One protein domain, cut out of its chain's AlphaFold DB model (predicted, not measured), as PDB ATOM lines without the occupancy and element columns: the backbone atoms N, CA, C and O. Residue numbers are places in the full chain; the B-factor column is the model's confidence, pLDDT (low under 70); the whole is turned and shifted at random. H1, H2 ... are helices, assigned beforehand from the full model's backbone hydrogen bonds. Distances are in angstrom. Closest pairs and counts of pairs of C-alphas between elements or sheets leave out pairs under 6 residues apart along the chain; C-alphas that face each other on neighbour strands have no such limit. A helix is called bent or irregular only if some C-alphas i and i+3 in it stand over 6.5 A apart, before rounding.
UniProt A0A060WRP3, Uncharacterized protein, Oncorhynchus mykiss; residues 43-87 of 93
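Overview. This is residues 43 to 87 of the 93 residues of an uncharacterized protein of Oncorhynchus mykiss (UniProt A0A060WRP3). One long helix, H3, makes the long axis; the shorter H2 meets its first end in a loose V, and tiny H1 sits between the two arms. Residues 78 to 83 of H3 stick out. The 45 printed residues hold three named helices, H1, H2, H3 in chain order, and no named strand: all helix, loose, radius of gyration of the C-alphas 11.9 A, spans 35 by 19 by 17 A.

Along the chain. H1 is residues 45 to 48, beginning at C-alpha 45 (354.155, 266.708, 561.071). H2 is residues 51 to 59, 12.3 A long. H3 is residues 65 to 83, 25.5 A long, ending at C-alpha 83 (363.387, 254.070, 546.368).

Arrangement. H1 touches H3 with H3's residues 68 to 72 alone; the closest C-alphas, Leu 46 and Val 68, are 6.8 A apart. H2 and H3 are close but not clearly touching, closest C-alphas Ile 58 and Ser 65 at 6.4 A, with a shallow tilt of 32 degrees, opposite ways. H3 has a kink of 35 degrees near residue 77 and is irregular: C-alphas 78 and 81 are 7.0 A apart. Every O i to N i+4 pair is within hydrogen-bond range in H2, and 13 of 15 in H3; H1 is too short for one.

Size, cuts and confidence. The farthest C-alphas, Arg 60 and Leu 82, are 35.5 A apart. Both links are tight, the printed part has no cut, and no printed residue is under 70 in pLDDT.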
ATOM      1  N   THR A  43     360.265 264.235 559.820       89.81
ATOM      2  CA  THR A  43     360.355 265.393 560.719       89.81
ATOM      3  C   THR A  43     359.149 266.317 560.591       89.81
ATOM      4  O   THR A  43     358.719 266.903 561.581       89.81
ATOM      5  N   ASN A  44     358.578 266.437 559.389       94.19
ATOM      6  CA  ASN A  44     357.460 267.337 559.143       94.19
ATOM      7  C   ASN A  44     356.124 266.694 559.580       94.19
ATOM      8  O   ASN A  44     355.717 265.680 559.003       94.19
ATOM      9  N   PRO A  45     355.401 267.275 560.558       94.88
ATOM     10  CA  PRO A  45     354.155 266.708 561.071       94.88
ATOM     11  C   PRO A  45     353.027 266.693 560.033       94.88
ATOM     12  O   PRO A  45     352.126 265.864 560.144       94.88
ATOM     13  N   LEU A  46     353.069 267.560 559.012       96.62
ATOM     14  CA  LEU A  46     352.080 267.570 557.929       96.62
ATOM     15  C   LEU A  46     352.065 266.235 557.174       96.62
ATOM     16  O   LEU A  46     351.003 265.768 556.778       96.62
ATOM     17  N   LEU A  47     353.225 265.583 557.053       96.62
ATOM     18  CA  LEU A  47     353.380 264.296 556.369       96.62
ATOM     19  C   LEU A  47     352.798 263.117 557.162       96.62
ATOM     20  O   LEU A  47     352.611 262.037 556.604       96.62
ATOM     21  N   MET A  48     352.532 263.312 558.457       96.62
ATOM     22  CA  MET A  48     351.925 262.315 559.344       96.62
ATOM     23  C   MET A  48     350.401 262.474 559.448       96.62
ATOM     24  O   MET A  48     349.735 261.639 560.057       96.62
ATOM     25  N   MET A  49     349.833 263.543 558.882       96.88
ATOM     26  CA  MET A  49     348.390 263.781 558.891       96.88
ATOM     27  C   MET A  49     347.699 263.025 557.756       96.88
ATOM     28  O   MET A  49     348.228 262.872 556.657       96.88
ATOM     29  N   SER A  50     346.462 262.592 557.999       97.81
ATOM     30  CA  SER A  50     345.613 262.046 556.937       97.81
ATOM     31  C   SER A  50     345.218 263.120 555.916       97.81
ATOM     32  O   SER A  50     345.110 264.307 556.237       97.81
ATOM     33  N   ALA A  51     344.887 262.690 554.696       96.38
ATOM     34  CA  ALA A  51     344.403 263.585 553.644       96.38
ATOM     35  C   ALA A  51     343.153 264.383 554.069       96.38
ATOM     36  O   ALA A  51     343.035 265.566 553.754       96.38
ATOM     37  N   MET A  52     342.240 263.768 554.835       98.12
ATOM     38  CA  MET A  52     341.045 264.452 555.346       98.12
ATOM     39  C   MET A  52     341.396 265.557 556.348       98.12
ATOM     40  O   MET A  52     340.827 266.647 556.277       98.12
ATOM     41  N   GLN A  53     342.344 265.295 557.254       98.06
ATOM     42  CA  GLN A  53     342.817 266.289 558.218       98.06
ATOM     43  C   GLN A  53     343.510 267.452 557.510       98.06
ATOM     44  O   GLN A  53     343.170 268.602 557.781       98.06
ATOM     45  N   LEU A  54     344.408 267.171 556.560       98.00
ATOM     46  CA  LEU A  54     345.048 268.206 555.742       98.00
ATOM     47  C   LEU A  54     344.002 269.053 555.006       98.00
ATOM     48  O   LEU A  54     344.020 270.276 555.111       98.00
ATOM     49  N   ALA A  55     343.025 268.424 554.349       97.75
ATOM     50  CA  ALA A  55     341.962 269.136 553.643       97.75
ATOM     51  C   ALA A  55     341.117 270.017 554.580       97.75
ATOM     52  O   ALA A  55     340.742 271.133 554.220       97.75
ATOM     53  N   GLN A  56     340.818 269.540 555.791       98.31
ATOM     54  CA  GLN A  56     340.113 270.328 556.799       98.31
ATOM     55  C   GLN A  56     340.931 271.546 557.246       98.31
ATOM     56  O   GLN A  56     340.375 272.643 557.308       98.31
ATOM     57  N   ARG A  57     342.230 271.377 557.515       98.00
ATOM     58  CA  ARG A  57     343.127 272.474 557.911       98.00
ATOM     59  C   ARG A  57     343.294 273.515 556.809       98.00
ATOM     60  O   ARG A  57     343.213 274.708 557.089       98.00
ATOM     61  N   ILE A  58     343.417 273.077 555.556       98.06
ATOM     62  CA  ILE A  58     343.468 273.969 554.389       98.06
ATOM     63  C   ILE A  58     342.176 274.790 554.278       98.06
ATOM     64  O   ILE A  58     342.233 276.011 554.154       98.06
ATOM     65  N   ARG A  59     340.995 274.158 554.392       97.94
ATOM     66  CA  ARG A  59     339.704 274.881 554.365       97.94
ATOM     67  C   ARG A  59     339.579 275.906 555.492       97.94
ATOM     68  O   ARG A  59     338.978 276.957 555.291       97.94
ATOM     69  N   ARG A  60     340.151 275.607 556.660       98.19
ATOM     70  CA  ARG A  60     340.216 276.518 557.813       98.19
ATOM     71  C   ARG A  60     341.334 277.561 557.716       98.19
ATOM     72  O   ARG A  60     341.428 278.401 558.600       98.19
ATOM     73  N   ARG A  61     342.141 277.538 556.646       97.19
ATOM     74  CA  ARG A  61     343.317 278.401 556.433       97.19
ATOM     75  C   ARG A  61     344.382 278.274 557.531       97.19
ATOM     76  O   ARG A  61     345.152 279.199 557.748       97.19
ATOM     77  N   GLU A  62     344.434 277.127 558.203       97.75
ATOM     78  CA  GLU A  62     345.444 276.825 559.226       97.75
ATOM     79  C   GLU A  62     346.793 276.431 558.599       97.75
ATOM     80  O   GLU A  62     347.832 276.604 559.223       97.75
ATOM     81  N   VAL A  63     346.771 275.886 557.379       97.06
ATOM     82  CA  VAL A  63     347.947 275.493 556.584       97.06
ATOM     83  C   VAL A  63     347.650 275.822 555.122       97.06
ATOM     84  O   VAL A  63     346.517 275.632 554.669       97.06
ATOM     85  N   SER A  64     348.636 276.311 554.369       97.56
ATOM     86  CA  SER A  64     348.436 276.617 552.945       97.56
ATOM     87  C   SER A  64     348.624 275.382 552.056       97.56
ATOM     88  O   SER A  64     349.437 274.507 552.346       97.56
ATOM     89  N   SER A  65     347.915 275.310 550.922       96.06
ATOM     90  CA  SER A  65     348.116 274.219 549.952       96.06
ATOM     91  C   SER A  65     349.552 274.170 549.416       96.06
ATOM     92  O   SER A  65     350.070 273.086 549.168       96.06
ATOM     93  N   VAL A  66     350.193 275.334 549.260       96.38
ATOM     94  CA  VAL A  66     351.585 275.453 548.796       96.38
ATOM     95  C   VAL A  66     352.541 274.826 549.806       96.38
ATOM     96  O   VAL A  66     353.372 274.009 549.430       96.38
ATOM     97  N   GLU A  67     352.375 275.143 551.089       96.38
ATOM     98  CA  GLU A  67     353.180 274.583 552.178       96.38
ATOM     99  C   GLU A  67     353.055 273.057 552.263       96.38
ATOM    100  O   GLU A  67     354.062 272.362 552.389       96.38
ATOM    101  N   VAL A  68     351.836 272.520 552.132       96.88
ATOM    102  CA  VAL A  68     351.620 271.065 552.117       96.88
ATOM    103  C   VAL A  68     352.358 270.425 550.948       96.88
ATOM    104  O   VAL A  68     353.078 269.449 551.138       96.88
ATOM    105  N   VAL A  69     352.191 270.964 549.740       95.75
ATOM    106  CA  VAL A  69     352.827 270.420 548.535       95.75
ATOM    107  C   VAL A  69     354.351 270.472 548.657       95.75
ATOM    108  O   VAL A  69     354.998 269.455 548.405       95.75
ATOM    109  N   GLN A  70     354.909 271.594 549.123       95.81
ATOM    110  CA  GLN A  70     356.347 271.744 549.340       95.81
ATOM    111  C   GLN A  70     356.885 270.701 550.325       95.81
ATOM    112  O   GLN A  70     357.843 270.004 550.005       95.81
ATOM    113  N   ALA A  71     356.202 270.486 551.455       96.12
ATOM    114  CA  ALA A  71     356.597 269.475 552.433       96.12
ATOM    115  C   ALA A  71     356.686 268.055 551.837       96.12
ATOM    116  O   ALA A  71     357.576 267.281 552.199       96.12
ATOM    117  N   TYR A  72     355.775 267.692 550.925       95.38
ATOM    118  CA  TYR A  72     355.835 266.401 550.231       95.38
ATOM    119  C   TYR A  72     356.970 266.338 549.207       95.38
ATOM    120  O   TYR A  72     357.613 265.296 549.097       95.38
ATOM    121  N   ILE A  73     357.230 267.422 548.472       94.75
ATOM    122  CA  ILE A  73     358.324 267.488 547.491       94.75
ATOM    123  C   ILE A  73     359.668 267.334 548.185       94.75
ATOM    124  O   ILE A  73     360.454 266.480 547.776       94.75
ATOM    125  N   ASP A  74     359.889 268.076 549.268       94.19
ATOM    126  CA  ASP A  74     361.116 268.004 550.060       94.19
ATOM    127  C   ASP A  74     361.358 266.556 550.514       94.19
ATOM    128  O   ASP A  74     362.434 265.986 550.322       94.19
ATOM    129  N   ARG A  75     360.305 265.884 551.001       94.50
ATOM    130  CA  ARG A  75     360.404 264.481 551.411       94.50
ATOM    131  C   ARG A  75     360.668 263.523 550.250       94.50
ATOM    132  O   ARG A  75     361.387 262.537 550.417       94.50
ATOM    133  N   ILE A  76     360.071 263.765 549.085       92.94
ATOM    134  CA  ILE A  76     360.326 262.965 547.884       92.94
ATOM    135  C   ILE A  76     361.788 263.122 547.468       92.94
ATOM    136  O   ILE A  76     362.428 262.114 547.185       92.94
ATOM    137  N   GLN A  77     362.343 264.333 547.484       91.12
ATOM    138  CA  GLN A  77     363.747 264.573 547.144       91.12
ATOM    139  C   GLN A  77     364.703 263.844 548.098       91.12
ATOM    140  O   GLN A  77     365.689 263.261 547.646       91.12
ATOM    141  N   GLU A  78     364.379 263.783 549.393       90.19
ATOM    142  CA  GLU A  78     365.153 263.017 550.380       90.19
ATOM    143  C   GLU A  78     365.116 261.497 550.138       90.19
ATOM    144  O   GLU A  78     366.120 260.804 550.316       90.19
ATOM    145  N   VAL A  79     363.952 260.948 549.772       91.06
ATOM    146  CA  VAL A  79     363.709 259.493 549.778       91.06
ATOM    147  C   VAL A  79     363.847 258.855 548.392       91.06
ATOM    148  O   VAL A  79     364.223 257.683 548.279       91.06
ATOM    149  N   ASN A  80     363.572 259.591 547.317       91.56
ATOM    150  CA  ASN A  80     363.573 259.062 545.956       91.56
ATOM    151  C   ASN A  80     364.929 258.494 545.498       91.56
ATOM    152  O   ASN A  80     364.909 257.466 544.829       91.56
ATOM    153  N   PRO A  81     366.105 259.024 545.890       88.75
ATOM    154  CA  PRO A  81     367.386 258.389 545.557       88.75
ATOM    155  C   PRO A  81     367.521 256.945 546.073       88.75
ATOM    156  O   PRO A  81     368.308 256.162 545.543       88.75
ATOM    157  N   LEU A  82     366.749 256.588 547.105       87.50
ATOM    158  CA  LEU A  82     366.760 255.267 547.735       87.50
ATOM    159  C   LEU A  82     365.710 254.333 547.140       87.50
ATOM    160  O   LEU A  82     365.982 253.147 546.947       87.50
ATOM    161  N   LEU A  83     364.512 254.859 546.874       89.69
ATOM    162  CA  LEU A  83     363.387 254.070 546.368       89.69
ATOM    163  C   LEU A  83     363.315 254.032 544.841       89.69
ATOM    164  O   LEU A  83     362.805 253.061 544.287       89.69
ATOM    165  N   ASN A  84     363.815 255.071 544.173       89.81
ATOM    166  CA  ASN A  84     363.662 255.319 542.742       89.81
ATOM    167  C   ASN A  84     362.194 255.172 542.286       89.81
ATOM    168  O   ASN A  84     361.902 254.510 541.291       89.81
ATOM    169  N   ALA A  85     361.267 255.729 543.071       91.81
ATOM    170  CA  ALA A  85     359.823 255.625 542.859       91.81
ATOM    171  C   ALA A  85     359.276 256.720 541.928       91.81
ATOM    172  O   ALA A  85     358.216 256.548 541.330       91.81
ATOM    173  N   MET A  86     359.999 257.833 541.795       90.25
ATOM    174  CA  MET A  86     359.697 258.940 540.892       90.25
ATOM    175  C   MET A  86     360.783 259.031 539.820       90.25
ATOM    176  O   MET A  86     361.961 259.184 540.137       90.25
ATOM    177  N   VAL A  87     360.376 258.939 538.552       90.75
ATOM    178  CA  VAL A  87     361.287 258.961 537.389       90.75
ATOM    179  C   VAL A  87     361.454 260.370 536.820       90.75
ATOM    180  O   VAL A  87     362.530 260.715 536.344       90.75
TER     181      VAL A  87